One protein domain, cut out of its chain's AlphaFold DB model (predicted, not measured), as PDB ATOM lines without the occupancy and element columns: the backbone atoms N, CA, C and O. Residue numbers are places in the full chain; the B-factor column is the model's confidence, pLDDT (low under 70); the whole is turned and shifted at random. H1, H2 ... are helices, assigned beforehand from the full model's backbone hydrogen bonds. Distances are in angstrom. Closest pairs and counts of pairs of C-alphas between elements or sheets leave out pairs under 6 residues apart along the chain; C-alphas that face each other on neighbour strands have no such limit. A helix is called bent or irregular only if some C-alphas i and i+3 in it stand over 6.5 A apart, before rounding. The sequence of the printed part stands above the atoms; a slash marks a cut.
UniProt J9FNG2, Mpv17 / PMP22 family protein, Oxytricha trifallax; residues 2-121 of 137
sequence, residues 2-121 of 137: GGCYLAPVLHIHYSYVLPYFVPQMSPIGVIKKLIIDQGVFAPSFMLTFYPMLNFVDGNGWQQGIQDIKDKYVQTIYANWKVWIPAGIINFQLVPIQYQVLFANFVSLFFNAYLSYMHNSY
ATOM      1  N   GLY A   2     123.235  20.250   7.426       58.72
ATOM      2  CA  GLY A   2     122.298  19.614   8.369       58.72
ATOM      3  C   GLY A   2     120.966  19.131   7.779       58.72
ATOM      4  O   GLY A   2     120.656  17.949   7.863       58.72
ATOM      5  N   GLY A   3     120.205  20.008   7.124       64.50
ATOM      6  CA  GLY A   3     118.876  19.649   6.607       64.50
ATOM      7  C   GLY A   3     118.878  18.675   5.422       64.50
ATOM      8  O   GLY A   3     118.028  17.797   5.360       64.50
ATOM      9  N   CYS A   4     119.832  18.789   4.494       68.38
ATOM     10  CA  CYS A   4     119.795  18.023   3.238       68.38
ATOM     11  C   CYS A   4     120.564  16.696   3.284       68.38
ATOM     12  O   CYS A   4     120.349  15.845   2.431       68.38
ATOM     13  N   TYR A   5     121.474  16.527   4.244       68.56
ATOM     14  CA  TYR A   5     122.322  15.338   4.340       68.56
ATOM     15  C   TYR A   5     122.188  14.632   5.688       68.56
ATOM     16  O   TYR A   5     121.963  13.425   5.722       68.56
ATOM     17  N   LEU A   6     122.248  15.374   6.799       69.56
ATOM     18  CA  LEU A   6     122.114  14.755   8.121       69.56
ATOM     19  C   LEU A   6     120.691  14.240   8.341       69.56
ATOM     20  O   LEU A   6     120.522  13.103   8.768       69.56
ATOM     21  N   ALA A   7     119.670  15.033   8.004       71.62
ATOM     22  CA  ALA A   7     118.284  14.651   8.270       71.62
ATOM     23  C   ALA A   7     117.831  13.374   7.522       71.62
ATOM     24  O   ALA A   7     117.266  12.501   8.181       71.62
ATOM     25  N   PRO A   8     118.114  13.174   6.215       77.00
ATOM     26  CA  PRO A   8     117.756  11.931   5.527       77.00
ATOM     27  C   PRO A   8     118.524  10.712   6.048       77.00
ATOM     28  O   PRO A   8     117.936   9.653   6.249       77.00
ATOM     29  N   VAL A   9     119.828  10.860   6.310       74.19
ATOM     30  CA  VAL A   9     120.683   9.758   6.781       74.19
ATOM     31  C   VAL A   9     120.277   9.308   8.184       74.19
ATOM     32  O   VAL A   9     120.112   8.109   8.418       74.19
ATOM     33  N   LEU A  10     120.035  10.251   9.102       70.50
ATOM     34  CA  LEU A  10     119.500   9.927  10.424       70.50
ATOM     35  C   LEU A  10     118.096   9.320  10.329       70.50
ATOM     36  O   LEU A  10     117.812   8.349  11.027       70.50
ATOM     37  N   HIS A  11     117.225   9.853   9.467       73.31
ATOM     38  CA  HIS A  11     115.871   9.324   9.313       73.31
ATOM     39  C   HIS A  11     115.882   7.860   8.855       73.31
ATOM     40  O   HIS A  11     115.168   7.045   9.437       73.31
ATOM     41  N   ILE A  12     116.729   7.503   7.884       77.38
ATOM     42  CA  ILE A  12     116.859   6.121   7.405       77.38
ATOM     43  C   ILE A  12     117.361   5.200   8.524       77.38
ATOM     44  O   ILE A  12     116.796   4.131   8.767       77.38
ATOM     45  N   HIS A  13     118.399   5.625   9.240       74.81
ATOM     46  CA  HIS A  13     119.011   4.811  10.284       74.81
ATOM     47  C   HIS A  13     118.069   4.557  11.465       74.81
ATOM     48  O   HIS A  13     117.840   3.405  11.836       74.81
ATOM     49  N   TYR A  14     117.449   5.605  12.008       67.06
ATOM     50  CA  TYR A  14     116.566   5.477  13.170       67.06
ATOM     51  C   TYR A  14     115.189   4.890  12.836       67.06
ATOM     52  O   TYR A  14     114.601   4.239  13.700       67.06
ATOM     53  N   SER A  15     114.684   5.074  11.611       71.88
ATOM     54  CA  SER A  15     113.334   4.617  11.234       71.88
ATOM     55  C   SER A  15     113.318   3.234  10.583       71.88
ATOM     56  O   SER A  15     112.292   2.561  10.643       71.88
ATOM     57  N   TYR A  16     114.433   2.782   9.995       71.44
ATOM     58  CA  TYR A  16     114.478   1.514   9.256       71.44
ATOM     59  C   TYR A  16     115.574   0.567   9.747       71.44
ATOM     60  O   TYR A  16     115.289  -0.595  10.022       71.44
ATOM     61  N   VAL A  17     116.811   1.040   9.921       71.06
ATOM     62  CA  VAL A  17     117.948   0.164  10.267       71.06
ATOM     63  C   VAL A  17     117.876  -0.289  11.728       71.06
ATOM     64  O   VAL A  17     117.870  -1.483  12.019       71.06
ATOM     65  N   LEU A  18     117.764   0.649  12.667       67.25
ATOM     66  CA  LEU A  18     117.717   0.340  14.099       67.25
ATOM     67  C   LEU A  18     116.524  -0.555  14.495       67.25
ATOM     68  O   LEU A  18     116.731  -1.508  15.254       67.25
ATOM     69  N   PRO A  19     115.290  -0.286  14.019       68.12
ATOM     70  CA  PRO A  19     114.125  -1.113  14.332       68.12
ATOM     71  C   PRO A  19     114.201  -2.515  13.720       68.12
ATOM     72  O   PRO A  19     113.702  -3.458  14.328       68.12
ATOM     73  N   TYR A  20     114.859  -2.665  12.564       73.81
ATOM     74  CA  TYR A  20     115.077  -3.961  11.920       73.81
ATOM     75  C   TYR A  20     116.000  -4.869  12.745       73.81
ATOM     76  O   TYR A  20     115.694  -6.041  12.954       73.81
ATOM     77  N   PHE A  21     117.104  -4.331  13.273       66.94
ATOM     78  CA  PHE A  21     118.058  -5.118  14.064       66.94
ATOM     79  C   PHE A  21     117.653  -5.290  15.530       66.94
ATOM     80  O   PHE A  21     118.016  -6.284  16.162       66.94
ATOM     81  N   VAL A  22     116.919  -4.329  16.098       68.50
ATOM     82  CA  VAL A  22     116.480  -4.384  17.495       68.50
ATOM     83  C   VAL A  22     115.025  -3.916  17.626       68.50
ATOM     84  O   VAL A  22     114.762  -2.778  18.037       68.50
ATOM     85  N   PRO A  23     114.059  -4.805  17.335       65.94
ATOM     86  CA  PRO A  23     112.635  -4.480  17.415       65.94
ATOM     87  C   PRO A  23     112.129  -4.326  18.860       65.94
ATOM     88  O   PRO A  23     111.136  -3.647  19.103       65.94
ATOM     89  N   GLN A  24     112.811  -4.919  19.845       61.22
ATOM     90  CA  GLN A  24     112.357  -4.939  21.240       61.22
ATOM     91  C   GLN A  24     112.813  -3.703  22.033       61.22
ATOM     92  O   GLN A  24     114.000  -3.369  22.073       61.22
ATOM     93  N   MET A  25     111.871  -3.064  22.735       58.44
ATOM     94  CA  MET A  25     112.132  -1.996  23.711       58.44
ATOM     95  C   MET A  25     112.395  -2.586  25.103       58.44
ATOM     96  O   MET A  25     111.595  -2.441  26.021       58.44
ATOM     97  N   SER A  26     113.511  -3.299  25.253       64.56
ATOM     98  CA  SER A  26     114.001  -3.767  26.556       64.56
ATOM     99  C   SER A  26     115.314  -3.061  26.919       64.56
ATOM    100  O   SER A  26     116.022  -2.613  26.012       64.56
ATOM    101  N   PRO A  27     115.704  -2.993  28.205       58.69
ATOM    102  CA  PRO A  27     117.002  -2.439  28.613       58.69
ATOM    103  C   PRO A  27     118.195  -3.101  27.897       58.69
ATOM    104  O   PRO A  27     119.178  -2.449  27.554       58.69
ATOM    105  N   ILE A  28     118.079  -4.393  27.577       64.50
ATOM    106  CA  ILE A  28     119.064  -5.140  26.780       64.50
ATOM    107  C   ILE A  28     119.028  -4.706  25.306       64.50
ATOM    108  O   ILE A  28     120.073  -4.572  24.667       64.50
ATOM    109  N   GLY A  29     117.837  -4.458  24.756       64.88
ATOM    110  CA  GLY A  29     117.669  -3.901  23.413       64.88
ATOM    111  C   GLY A  29     118.294  -2.511  23.279       64.88
ATOM    112  O   GLY A  29     118.893  -2.189  22.259       64.88
ATOM    113  N   VAL A  30     118.244  -1.711  24.335       64.06
ATOM    114  CA  VAL A  30     118.852  -0.382  24.388       64.06
ATOM    115  C   VAL A  30     120.385  -0.439  24.325       64.06
ATOM    116  O   VAL A  30     120.990   0.279  23.531       64.06
ATOM    117  N   ILE A  31     121.018  -1.351  25.068       68.00
ATOM    118  CA  ILE A  31     122.474  -1.568  24.987       68.00
ATOM    119  C   ILE A  31     122.871  -2.062  23.588       68.00
ATOM    120  O   ILE A  31     123.834  -1.566  23.006       68.00
ATOM    121  N   LYS A  32     122.103  -2.992  23.003       67.81
ATOM    122  CA  LYS A  32     122.340  -3.469  21.629       67.81
ATOM    123  C   LYS A  32     122.217  -2.348  20.598       67.81
ATOM    124  O   LYS A  32     123.053  -2.256  19.704       67.81
ATOM    125  N   LYS A  33     121.218  -1.474  20.746       66.50
ATOM    126  CA  LYS A  33     121.064  -0.274  19.915       66.50
ATOM    127  C   LYS A  33     122.274   0.642  20.055       66.50
ATOM    128  O   LYS A  33     122.808   1.043  19.034       66.50
ATOM    129  N   LEU A  34     122.756   0.894  21.274       68.44
ATOM    130  CA  LEU A  34     123.939   1.728  21.504       68.44
ATOM    131  C   LEU A  34     125.194   1.142  20.834       68.44
ATOM    132  O   LEU A  34     125.959   1.880  20.223       68.44
ATOM    133  N   ILE A  35     125.390  -0.178  20.904       76.62
ATOM    134  CA  ILE A  35     126.530  -0.849  20.259       76.62
ATOM    135  C   ILE A  35     126.458  -0.713  18.735       76.62
ATOM    136  O   ILE A  35     127.463  -0.403  18.103       76.62
ATOM    137  N   ILE A  36     125.282  -0.911  18.137       73.12
ATOM    138  CA  ILE A  36     125.098  -0.771  16.685       73.12
ATOM    139  C   ILE A  36     125.278   0.694  16.256       73.12
ATOM    140  O   ILE A  36     125.957   0.979  15.269       73.12
ATOM    141  N   ASP A  37     124.722   1.626  17.025       65.75
ATOM    142  CA  ASP A  37     124.757   3.057  16.735       65.75
ATOM    143  C   ASP A  37     126.179   3.627  16.849       65.75
ATOM    144  O   ASP A  37     126.676   4.293  15.945       65.75
ATOM    145  N   GLN A  38     126.888   3.302  17.930       68.06
ATOM    146  CA  GLN A  38     128.224   3.836  18.196       68.06
ATOM    147  C   GLN A  38     129.346   3.019  17.545       68.06
ATOM    148  O   GLN A  38     130.421   3.563  17.293       68.06
ATOM    149  N   GLY A  39     129.121   1.728  17.286       72.19
ATOM    150  CA  GLY A  39     130.125   0.808  16.747       72.19
ATOM    151  C   GLY A  39     130.092   0.648  15.228       72.19
ATOM    152  O   GLY A  39     131.125   0.339  14.642       72.19
ATOM    153  N   VAL A  40     128.942   0.868  14.584       72.81
ATOM    154  CA  VAL A  40     128.793   0.693  13.128       72.81
ATOM    155  C   VAL A  40     128.350   1.991  12.472       72.81
ATOM    156  O   VAL A  40     129.015   2.479  11.563       72.81
ATOM    157  N   PHE A  41     127.266   2.594  12.956       71.69
ATOM    158  CA  PHE A  41     126.705   3.767  12.295       71.69
ATOM    159  C   PHE A  41     127.586   5.008  12.436       71.69
ATOM    160  O   PHE A  41     127.923   5.618  11.426       71.69
ATOM    161  N   ALA A  42     128.023   5.355  13.649       70.25
ATOM    162  CA  ALA A  42     128.919   6.487  13.884       70.25
ATOM    163  C   ALA A  42     130.214   6.429  13.038       70.25
ATOM    164  O   ALA A  42     130.512   7.419  12.364       70.25
ATOM    165  N   PRO A  43     130.962   5.304  12.983       73.44
ATOM    166  CA  PRO A  43     132.128   5.195  12.107       73.44
ATOM    167  C   PRO A  43     131.775   5.318  10.617       73.44
ATOM    168  O   PRO A  43     132.399   6.108   9.908       73.44
ATOM    169  N   SER A  44     130.741   4.622  10.132       76.44
ATOM    170  CA  SER A  44     130.319   4.724   8.725       76.44
ATOM    171  C   SER A  44     129.864   6.135   8.343       76.44
ATOM    172  O   SER A  44     130.186   6.615   7.260       76.44
ATOM    173  N   PHE A  45     129.167   6.821   9.245       73.56
ATOM    174  CA  PHE A  45     128.713   8.192   9.061       73.56
ATOM    175  C   PHE A  45     129.883   9.188   9.035       73.56
ATOM    176  O   PHE A  45     129.885  10.125   8.236       73.56
ATOM    177  N   MET A  46     130.914   8.983   9.861       70.31
ATOM    178  CA  MET A  46     132.101   9.843   9.849       70.31
ATOM    179  C   MET A  46     132.890   9.735   8.541       70.31
ATOM    180  O   MET A  46     133.363  10.757   8.044       70.31
ATOM    181  N   LEU A  47     132.970   8.546   7.934       74.38
ATOM    182  CA  LEU A  47     133.629   8.355   6.632       74.38
ATOM    183  C   LEU A  47     132.993   9.190   5.515       74.38
ATOM    184  O   LEU A  47     133.691   9.649   4.615       74.38
ATOM    185  N   THR A  48     131.681   9.407   5.565       72.75
ATOM    186  CA  THR A  48     130.960  10.190   4.555       72.75
ATOM    187  C   THR A  48     130.816  11.663   4.946       72.75
ATOM    188  O   THR A  48     130.685  12.524   4.077       72.75
ATOM    189  N   PHE A  49     130.901  11.986   6.239       75.38
ATOM    190  CA  PHE A  49     130.826  13.354   6.749       75.38
ATOM    191  C   PHE A  49     132.051  14.209   6.388       75.38
ATOM    192  O   PHE A  49     131.874  15.329   5.917       75.38
ATOM    193  N   TYR A  50     133.282  13.708   6.559       71.75
ATOM    194  CA  TYR A  50     134.504  14.496   6.305       71.75
ATOM    195  C   TYR A  50     134.692  14.958   4.847       71.75
ATOM    196  O   TYR A  50     135.036  16.127   4.645       71.75
ATOM    197  N   PRO A  51     134.450  14.114   3.823       73.00
ATOM    198  CA  PRO A  51     134.512  14.534   2.425       73.00
ATOM    199  C   PRO A  51     133.449  15.573   2.092       73.00
ATOM    200  O   PRO A  51     133.730  16.546   1.399       73.00
ATOM    201  N   MET A  52     132.243  15.408   2.640       72.44
ATOM    202  CA  MET A  52     131.149  16.341   2.402       72.44
ATOM    203  C   MET A  52     131.370  17.686   3.104       72.44
ATOM    204  O   MET A  52     131.089  18.729   2.519       72.44
ATOM    205  N   LEU A  53     131.925  17.669   4.320       74.88
ATOM    206  CA  LEU A  53     132.323  18.868   5.054       74.88
ATOM    207  C   LEU A  53     133.370  19.664   4.269       74.88
ATOM    208  O   LEU A  53     133.162  20.840   3.997       74.88
ATOM    209  N   ASN A  54     134.440  19.005   3.817       72.94
ATOM    210  CA  ASN A  54     135.496  19.659   3.040       72.94
ATOM    211  C   ASN A  54     135.022  20.142   1.663       72.94
ATOM    212  O   ASN A  54     135.518  21.149   1.164       72.94
ATOM    213  N   PHE A  55     134.048  19.462   1.054       75.06
ATOM    214  CA  PHE A  55     133.414  19.938  -0.173       75.06
ATOM    215  C   PHE A  55     132.636  21.239   0.052       75.06
ATOM    216  O   PHE A  55     132.759  22.166  -0.743       75.06
ATOM    217  N   VAL A  56     131.867  21.326   1.140       75.94
ATOM    218  CA  VAL A  56     131.095  22.531   1.481       75.94
ATOM    219  C   VAL A  56     131.994  23.687   1.911       75.94
ATOM    220  O   VAL A  56     131.712  24.827   1.552       75.94
ATOM    221  N   ASP A  57     133.092  23.397   2.605       74.12
ATOM    222  CA  ASP A  57     134.079  24.401   3.012       74.12
ATOM    223  C   ASP A  57     134.997  24.848   1.854       74.12
ATOM    224  O   ASP A  57     135.822  25.741   2.031       74.12
ATOM    225  N   GLY A  58     134.863  24.255   0.659       77.00
ATOM    226  CA  GLY A  58     135.653  24.601  -0.528       77.00
ATOM    227  C   GLY A  58     137.084  24.045  -0.537       77.00
ATOM    228  O   GLY A  58     137.841  24.326  -1.462       77.00
ATOM    229  N   ASN A  59     137.446  23.216   0.446       72.56
ATOM    230  CA  ASN A  59     138.791  22.651   0.629       72.56
ATOM    231  C   ASN A  59     139.089  21.448  -0.289       72.56
ATOM    232  O   ASN A  59     140.209  20.941  -0.319       72.56
ATOM    233  N   GLY A  60     138.097  20.984  -1.055       76.94
ATOM    234  CA  GLY A  60     138.244  19.906  -2.033       76.94
ATOM    235  C   GLY A  60     138.152  18.491  -1.442       76.94
ATOM    236  O   GLY A  60     138.370  18.242  -0.257       76.94
ATOM    237  N   TRP A  61     137.816  17.520  -2.296       73.44
ATOM    238  CA  TRP A  61     137.505  16.142  -1.879       73.44
ATOM    239  C   TRP A  61     138.719  15.377  -1.325       73.44
ATOM    240  O   TRP A  61     138.585  14.543  -0.431       73.44
ATOM    241  N   GLN A  62     139.917  15.679  -1.836       77.56
ATOM    242  CA  GLN A  62     141.175  15.066  -1.396       77.56
ATOM    243  C   GLN A  62     141.511  15.441   0.052       77.56
ATOM    244  O   GLN A  62     141.924  14.572   0.821       77.56
ATOM    245  N   GLN A  63     141.245  16.690   0.448       74.31
ATOM    246  CA  GLN A  63     141.436  17.149   1.822       74.31
ATOM    247  C   GLN A  63     140.507  16.409   2.791       74.31
ATOM    248  O   GLN A  63     140.925  16.014   3.875       74.31
ATOM    249  N   GLY A  64     139.276  16.111   2.363       72.69
ATOM    250  CA  GLY A  64     138.346  15.289   3.135       72.69
ATOM    251  C   GLY A  64     138.818  13.850   3.354       72.69
ATOM    252  O   GLY A  64     138.632  13.308   4.440       72.69
ATOM    253  N   ILE A  65     139.470  13.234   2.364       76.88
ATOM    254  CA  ILE A  65     140.072  11.896   2.517       76.88
ATOM    255  C   ILE A  65     141.272  11.943   3.469       76.88
ATOM    256  O   ILE A  65     141.463  11.024   4.269       76.88
ATOM    257  N   GLN A  66     142.072  13.005   3.399       75.88
ATOM    258  CA  GLN A  66     143.207  13.201   4.296       75.88
ATOM    259  C   GLN A  66     142.738  13.409   5.745       75.88
ATOM    260  O   GLN A  66     143.232  12.748   6.655       75.88
ATOM    261  N   ASP A  67     141.686  14.203   5.945       71.12
ATOM    262  CA  ASP A  67     141.044  14.394   7.247       71.12
ATOM    263  C   ASP A  67     140.495  13.090   7.838       71.12
ATOM    264  O   ASP A  67     140.586  12.889   9.049       71.12
ATOM    265  N   ILE A  68     139.975  12.172   7.014       75.69
ATOM    266  CA  ILE A  68     139.624  10.828   7.491       75.69
ATOM    267  C   ILE A  68     140.879  10.133   8.026       75.69
ATOM    268  O   ILE A  68     140.882   9.675   9.161       75.69
ATOM    269  N   LYS A  69     141.970  10.061   7.262       74.25
ATOM    270  CA  LYS A  69     143.177   9.343   7.713       74.25
ATOM    271  C   LYS A  69     143.741   9.904   9.018       74.25
ATOM    272  O   LYS A  69     144.112   9.130   9.897       74.25
ATOM    273  N   ASP A  70     143.735  11.225   9.153       72.88
ATOM    274  CA  ASP A  70     144.415  11.901  10.254       72.88
ATOM    275  C   ASP A  70     143.521  12.061  11.496       72.88
ATOM    276  O   ASP A  70     144.004  11.991  12.626       72.88
ATOM    277  N   LYS A  71     142.205  12.252  11.318       71.88
ATOM    278  CA  LYS A  71     141.287  12.648  12.404       71.88
ATOM    279  C   LYS A  71     140.242  11.593  12.749       71.88
ATOM    280  O   LYS A  71     139.619  11.705  13.806       71.88
ATOM    281  N   TYR A  72     140.037  10.567  11.923       69.56
ATOM    282  CA  TYR A  72     138.960   9.584  12.104       69.56
ATOM    283  C   TYR A  72     139.039   8.846  13.439       69.56
ATOM    284  O   TYR A  72     138.082   8.859  14.211       69.56
ATOM    285  N   VAL A  73     140.198   8.264  13.761       70.94
ATOM    286  CA  VAL A  73     140.378   7.514  15.015       70.94
ATOM    287  C   VAL A  73     140.199   8.434  16.219       70.94
ATOM    288  O   VAL A  73     139.455   8.114  17.145       70.94
ATOM    289  N   GLN A  74     140.825   9.611  16.193       69.06
ATOM    290  CA  GLN A  74     140.736  10.571  17.291       69.06
ATOM    291  C   GLN A  74     139.297  11.057  17.509       69.06
ATOM    292  O   GLN A  74     138.864  11.221  18.650       69.06
ATOM    293  N   THR A  75     138.540  11.229  16.427       67.88
ATOM    294  CA  THR A  75     137.161  11.719  16.466       67.88
ATOM    295  C   THR A  75     136.197  10.636  16.935       67.88
ATOM    296  O   THR A  75     135.327  10.931  17.750       67.88
ATOM    297  N   ILE A  76     136.394   9.373  16.543       71.25
ATOM    298  CA  ILE A  76     135.646   8.238  17.108       71.25
ATOM    299  C   ILE A  76     135.892   8.130  18.611       71.25
ATOM    300  O   ILE A  76     134.940   8.038  19.382       71.25
ATOM    301  N   TYR A  77     137.149   8.201  19.054       70.44
ATOM    302  CA  TYR A  77     137.461   8.148  20.482       70.44
ATOM    303  C   TYR A  77     136.863   9.327  21.254       70.44
ATOM    304  O   TYR A  77     136.339   9.134  22.351       70.44
ATOM    305  N   ALA A  78     136.920  10.543  20.705       70.12
ATOM    306  CA  ALA A  78     136.290  11.713  21.313       70.12
ATOM    307  C   ALA A  78     134.764  11.553  21.390       70.12
ATOM    308  O   ALA A  78     134.168  11.844  22.426       70.12
ATOM    309  N   ASN A  79     134.149  11.023  20.331       72.25
ATOM    310  CA  ASN A  79     132.725  10.731  20.276       72.25
ATOM    311  C   ASN A  79     132.332   9.689  21.337       72.25
ATOM    312  O   ASN A  79     131.437   9.935  22.140       72.25
ATOM    313  N   TRP A  80     133.051   8.571  21.428       75.88
ATOM    314  CA  TRP A  80     132.802   7.536  22.432       75.88
ATOM    315  C   TRP A  80     132.968   8.038  23.867       75.88
ATOM    316  O   TRP A  80     132.151   7.706  24.721       75.88
ATOM    317  N   LYS A  81     133.972   8.879  24.142       75.19
ATOM    318  CA  LYS A  81     134.179   9.460  25.480       75.19
ATOM    319  C   LYS A  81     132.993  10.289  25.968       75.19
ATOM    320  O   LYS A  81     132.780  10.366  27.171       75.19
ATOM    321  N   VAL A  82     132.240  10.902  25.060       75.56
ATOM    322  CA  VAL A  82     131.071  11.720  25.406       75.56
ATOM    323  C   VAL A  82     129.806  10.871  25.409       75.56
ATOM    324  O   VAL A  82     129.040  10.886  26.372       75.56
ATOM    325  N   TRP A  83     129.604  10.088  24.352       74.88
ATOM    326  CA  TRP A  83     128.341   9.403  24.113       74.88
ATOM    327  C   TRP A  83     128.185   8.086  24.862       74.88
ATOM    328  O   TRP A  83     127.057   7.727  25.184       74.88
ATOM    329  N   ILE A  84     129.270   7.383  25.211       77.38
ATOM    330  CA  ILE A  84     129.165   6.161  26.021       77.38
ATOM    331  C   ILE A  84     128.715   6.492  27.455       77.38
ATOM    332  O   ILE A  84     127.705   5.930  27.884       77.38
ATOM    333  N   PRO A  85     129.354   7.423  28.197       81.88
ATOM    334  CA  PRO A  85     128.883   7.791  29.533       81.88
ATOM    335  C   PRO A  85     127.487   8.413  29.508       81.88
ATOM    336  O   PRO A  85     126.640   8.055  30.327       81.88
ATOM    337  N   ALA A  86     127.219   9.293  28.537       79.69
ATOM    338  CA  ALA A  86     125.896   9.882  28.362       79.69
ATOM    339  C   ALA A  86     124.837   8.810  28.082       79.69
ATOM    340  O   ALA A  86     123.775   8.843  28.690       79.69
ATOM    341  N   GLY A  87     125.131   7.830  27.224       76.00
ATOM    342  CA  GLY A  87     124.247   6.703  26.938       76.00
ATOM    343  C   GLY A  87     123.961   5.857  28.177       76.00
ATOM    344  O   GLY A  87     122.807   5.524  28.431       76.00
ATOM    345  N   ILE A  88     124.977   5.571  28.995       80.00
ATOM    346  CA  ILE A  88     124.803   4.834  30.258       80.00
ATOM    347  C   ILE A  88     123.863   5.595  31.199       80.00
ATOM    348  O   ILE A  88     122.882   5.022  31.670       80.00
ATOM    349  N   ILE A  89     124.107   6.890  31.420       82.19
ATOM    350  CA  ILE A  89     123.256   7.739  32.270       82.19
ATOM    351  C   ILE A  89     121.829   7.795  31.720       82.19
ATOM    352  O   ILE A  89     120.865   7.612  32.464       82.19
ATOM    353  N   ASN A  90     121.690   7.997  30.411       78.00
ATOM    354  CA  ASN A  90     120.399   8.119  29.752       78.00
ATOM    355  C   ASN A  90     119.562   6.843  29.897       78.00
ATOM    356  O   ASN A  90     118.363   6.885  30.145       78.00
ATOM    357  N   PHE A  91     120.195   5.682  29.780       70.38
ATOM    358  CA  PHE A  91     119.482   4.413  29.798       70.38
ATOM    359  C   PHE A  91     119.296   3.817  31.192       70.38
ATOM    360  O   PHE A  91     118.383   3.014  31.373       70.38
ATOM    361  N   GLN A  92     120.109   4.216  32.174       76.38
ATOM    362  CA  GLN A  92     119.952   3.781  33.564       76.38
ATOM    363  C   GLN A  92     119.067   4.707  34.399       76.38
ATOM    364  O   GLN A  92     118.317   4.216  35.238       76.38
ATOM    365  N   LEU A  93     119.158   6.027  34.201       77.88
ATOM    366  CA  LEU A  93     118.512   7.009  35.082       77.88
ATOM    367  C   LEU A  93     117.317   7.713  34.440       77.88
ATOM    368  O   LEU A  93     116.434   8.178  35.159       77.88
ATOM    369  N   VAL A  94     117.274   7.817  33.109       75.75
ATOM    370  CA  VAL A  94     116.272   8.637  32.419       75.75
ATOM    371  C   VAL A  94     115.123   7.758  31.897       75.75
ATOM    372  O   VAL A  94     115.349   6.853  31.084       75.75
ATOM    373  N   PRO A  95     113.866   8.018  32.319       76.00
ATOM    374  CA  PRO A  95     112.695   7.336  31.778       76.00
ATOM    375  C   PRO A  95     112.612   7.499  30.260       76.00
ATOM    376  O   PRO A  95     112.929   8.564  29.735       76.00
ATOM    377  N   ILE A  96     112.115   6.479  29.558       73.81
ATOM    378  CA  ILE A  96     112.161   6.386  28.086       73.81
ATOM    379  C   ILE A  96     111.637   7.631  27.346       73.81
ATOM    380  O   ILE A  96     112.191   8.033  26.328       73.81
ATOM    381  N   GLN A  97     110.628   8.293  27.912       75.81
ATOM    382  CA  GLN A  97     110.002   9.510  27.382       75.81
ATOM    383  C   GLN A  97     110.933  10.740  27.394       75.81
ATOM    384  O   GLN A  97     110.785  11.629  26.560       75.81
ATOM    385  N   TYR A  98     111.920  10.783  28.293       78.56
ATOM    386  CA  TYR A  98     112.860  11.901  28.441       78.56
ATOM    387  C   TYR A  98     114.238  11.621  27.836       78.56
ATOM    388  O   TYR A  98     115.088  12.511  27.812       78.56
ATOM    389  N   GLN A  99     114.472  10.418  27.307       75.00
ATOM    390  CA  GLN A  99     115.791  10.032  26.803       75.00
ATOM    391  C   GLN A  99     116.252  10.885  25.620       75.00
ATOM    392  O   GLN A  99     117.436  11.197  25.485       75.00
ATOM    393  N   VAL A 100     115.302  11.311  24.785       71.19
ATOM    394  CA  VAL A 100     115.552  12.233  23.673       71.19
ATOM    395  C   VAL A 100     115.909  13.623  24.198       71.19
ATOM    396  O   VAL A 100     116.840  14.249  23.696       71.19
ATOM    397  N   LEU A 101     115.219  14.105  25.235       76.12
ATOM    398  CA  LEU A 101     115.494  15.411  25.836       76.12
ATOM    399  C   LEU A 101     116.898  15.453  26.456       76.12
ATOM    400  O   LEU A 101     117.652  16.393  26.210       76.12
ATOM    401  N   PHE A 102     117.281  14.405  27.190       81.69
ATOM    402  CA  PHE A 102     118.620  14.279  27.761       81.69
ATOM    403  C   PHE A 102     119.708  14.228  26.679       81.69
ATOM    404  O   PHE A 102     120.707  14.940  26.770       81.69
ATOM    405  N   ALA A 103     119.500  13.450  25.612       74.25
ATOM    406  CA  ALA A 103     120.441  13.387  24.494       74.25
ATOM    407  C   ALA A 103     120.621  14.753  23.803       74.25
ATOM    408  O   ALA A 103     121.744  15.133  23.464       74.25
ATOM    409  N   ASN A 104     119.542  15.527  23.641       78.62
ATOM    410  CA  ASN A 104     119.612  16.890  23.104       78.62
ATOM    411  C   ASN A 104     120.373  17.841  24.040       78.62
ATOM    412  O   ASN A 104     121.175  18.647  23.573       78.62
ATOM    413  N   PHE A 105     120.183  17.715  25.355       84.12
ATOM    414  CA  PHE A 105     120.937  18.491  26.339       84.12
ATOM    415  C   PHE A 105     122.438  18.194  26.252       84.12
ATOM    416  O   PHE A 105     123.232  19.114  26.095       84.12
ATOM    417  N   VAL A 106     122.839  16.918  26.243       81.69
ATOM    418  CA  VAL A 106     124.249  16.516  26.067       81.69
ATOM    419  C   VAL A 106     124.810  17.010  24.730       81.69
ATOM    420  O   VAL A 106     125.936  17.508  24.677       81.69
ATOM    421  N   SER A 107     124.011  16.947  23.661       75.69
ATOM    422  CA  SER A 107     124.395  17.463  22.342       75.69
ATOM    423  C   SER A 107     124.724  18.949  22.380       75.69
ATOM    424  O   SER A 107     125.658  19.373  21.706       75.69
ATOM    425  N   LEU A 108     124.000  19.753  23.161       76.81
ATOM    426  CA  LEU A 108     124.285  21.181  23.304       76.81
ATOM    427  C   LEU A 108     125.711  21.408  23.830       76.81
ATOM    428  O   LEU A 108     126.484  22.147  23.221       76.81
ATOM    429  N   PHE A 109     126.088  20.719  24.913       78.25
ATOM    430  CA  PHE A 109     127.433  20.822  25.494       78.25
ATOM    431  C   PHE A 109     128.507  20.276  24.561       78.25
ATOM    432  O   PHE A 109     129.578  20.869  24.445       78.25
ATOM    433  N   PHE A 110     128.224  19.181  23.858       75.75
ATOM    434  CA  PHE A 110     129.159  18.617  22.890       75.75
ATOM    435  C   PHE A 110     129.404  19.560  21.707       75.75
ATOM    436  O   PHE A 110     130.550  19.782  21.323       75.75
ATOM    437  N   ASN A 111     128.351  20.175  21.167       73.25
ATOM    438  CA  ASN A 111     128.476  21.162  20.095       73.25
ATOM    439  C   ASN A 111     129.207  22.426  20.569       73.25
ATOM    440  O   ASN A 111     130.045  22.951  19.839       73.25
ATOM    441  N   ALA A 112     128.958  22.882  21.800       73.19
ATOM    442  CA  ALA A 112     129.706  23.984  22.399       73.19
ATOM    443  C   ALA A 112     131.200  23.642  22.558       73.19
ATOM    444  O   ALA A 112     132.060  24.446  22.199       73.19
ATOM    445  N   TYR A 113     131.515  22.426  23.016       71.25
ATOM    446  CA  TYR A 113     132.887  21.928  23.131       71.25
ATOM    447  C   TYR A 113     133.582  21.826  21.767       71.25
ATOM    448  O   TYR A 113     134.708  22.297  21.610       71.25
ATOM    449  N   LEU A 114     132.907  21.270  20.756       64.06
ATOM    450  CA  LEU A 114     133.425  21.218  19.390       64.06
ATOM    451  C   LEU A 114     133.683  22.617  18.839       64.06
ATOM    452  O   LEU A 114     134.740  22.848  18.262       64.06
ATOM    453  N   SER A 115     132.761  23.557  19.055       69.38
ATOM    454  CA  SER A 115     132.927  24.947  18.627       69.38
ATOM    455  C   SER A 115     134.145  25.596  19.296       69.38
ATOM    456  O   SER A 115     134.969  26.205  18.615       69.38
ATOM    457  N   TYR A 116     134.336  25.377  20.602       67.62
ATOM    458  CA  TYR A 116     135.514  25.840  21.338       67.62
ATOM    459  C   TYR A 116     136.824  25.244  20.798       67.62
ATOM    460  O   TYR A 116     137.792  25.971  20.562       67.62
ATOM    461  N   MET A 117     136.851  23.933  20.547       59.06
ATOM    462  CA  MET A 117     138.016  23.250  19.981       59.06
ATOM    463  C   MET A 117     138.336  23.753  18.571       59.06
ATOM    464  O   MET A 117     139.484  24.072  18.274       59.06
ATOM    465  N   HIS A 118     137.325  23.892  17.715       55.53
ATOM    466  CA  HIS A 118     137.486  24.354  16.338       55.53
ATOM    467  C   HIS A 118     137.989  25.806  16.271       55.53
ATOM    468  O   HIS A 118     138.794  26.153  15.409       55.53
ATOM    469  N   ASN A 119     137.568  26.649  17.219       59.12
ATOM    470  CA  ASN A 119     138.035  28.030  17.322       59.12
ATOM    471  C   ASN A 119     139.451  28.130  17.923       59.12
ATOM    472  O   ASN A 119     140.215  29.024  17.570       59.12
ATOM    473  N   SER A 120     139.829  27.183  18.788       52.91
ATOM    474  CA  SER A 120     141.185  27.082  19.347       52.91
ATOM    475  C   SER A 120     142.206  26.603  18.306       52.91
ATOM    476  O   SER A 120     143.323  27.108  18.278       52.91
ATOM    477  N   TYR A 121     141.814  25.715  17.384       43.88
ATOM    478  CA  TYR A 121     142.658  25.301  16.251       43.88
ATOM    479  C   TYR A 121     142.898  26.419  15.220       43.88
ATOM    480  O   TYR A 121     143.925  26.411  14.549       43.88
TER     481      TYR A 121
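Overview. This is residues 2 to 121 of the 137 residues of the protein "Mpv17 / PMP22 family protein" of Oxytricha trifallax (UniProt J9FNG2). Four helices stand side by side in chain order, running to and fro, and their row is curved into an open C: H1 at one end of the C, then H2, then H3b, the longer arm of the bent helix H3, then H4 at the other end, with H1 and H4 well separated. The short arm H3a folds over beside the last part of H2 at one end of the longest axis, and residues 111 to 121, the last part of H4, stick out free. The printed part has 120 residues with four named helices, H1, H2, H3 and H4 along the chain, and no named strand, an all-helix domain. The whole is compact, with a radius of gyration of the C-alphas of 15.6 A and spans of 44 by 30 by 25 A.

Arrangement. H1, residues 2 to 21, and H2, residues 27 to 56, form a helical hairpin: they only just touch, with 3 pairs of C-alphas within 8 A. H1 touches H2 with residue 18 alone, and H2 touches H1 with residues 33 to 37 alone; the closest C-alphas are those of Leu 18 and Lys 33, 6.7 A apart. They run opposite ways at a shallow tilt of 28 degrees. H2 has a kink of 38 degrees near residue 44. H3, residues 61 to 93, was assigned as one helix by its hydrogen bonds but is bent: C-alphas 70 and 73 are 7.6 A apart. Its arms, H3a, residues 61 to 70, and H3b, residues 73 to 93, stand at a steep tilt of 69 degrees, only just short of about perpendicular. H3a touches residues 46 to 55 of H2, with the C-alphas of Pro 51 and Gly 64 closest at 4.0 A; the two run opposite ways at a steep tilt of 45 degrees. H3b touches H2 as well, closest at the C-alphas of Pro 43 and Ile 76, 6.8 A apart; these run opposite ways at a shallow tilt of 34 degrees, only just short of steep. H3b and H4, residues 96 to 121, form a second helical hairpin, running opposite ways at a shallow tilt of 28 degrees. Residues 82 to 91 of H3b touch residues 99 to 110 of H4, and the closest C-alphas are those of Asn 90 and Gln 99, 5.8 A apart. H1 is apart from H3a, H3b and H4, and H4 is apart from H2 and H3a. In H3a every O i to N i+4 pair is within hydrogen-bond range; in H1 12 of 16 are, in H2 21 of 26, in H3b 16 of 17 and in H4 20 of 22.

Along the chain. H1 begins at C-alpha 2, (122.298, 19.614, 8.369), and is 25.7 A long; it is only just irregular, with C-alphas 15 and 18 6.8 A apart. H2 measures 39.5 A and is neither bent nor irregular, but only just: C-alphas 39 and 42 are 6.5 A apart. H3a is 14.6 A long. H3b is 29.7 A long, has a kink of 26 degrees near residue 82 and ends at C-alpha 93, (118.512, 7.009, 35.082). H4 measures 37.8 A and ends at C-alpha 121, (142.658, 25.301, 16.251); it is irregular, with C-alphas 97 and 100 7.2 A apart.

Size, cuts and confidence. The two C-alphas farthest apart are those of Ser 26 and Gly 58, at 44.8 A. The printed part has no cut, and the links H1 to H2, H2 to H3 and H3 to H4 are tight. The mean pLDDT of the printed part is 71.7; 35 residues are under 70, among them residues 2 to 6, 21 to 34 and 114 to 121.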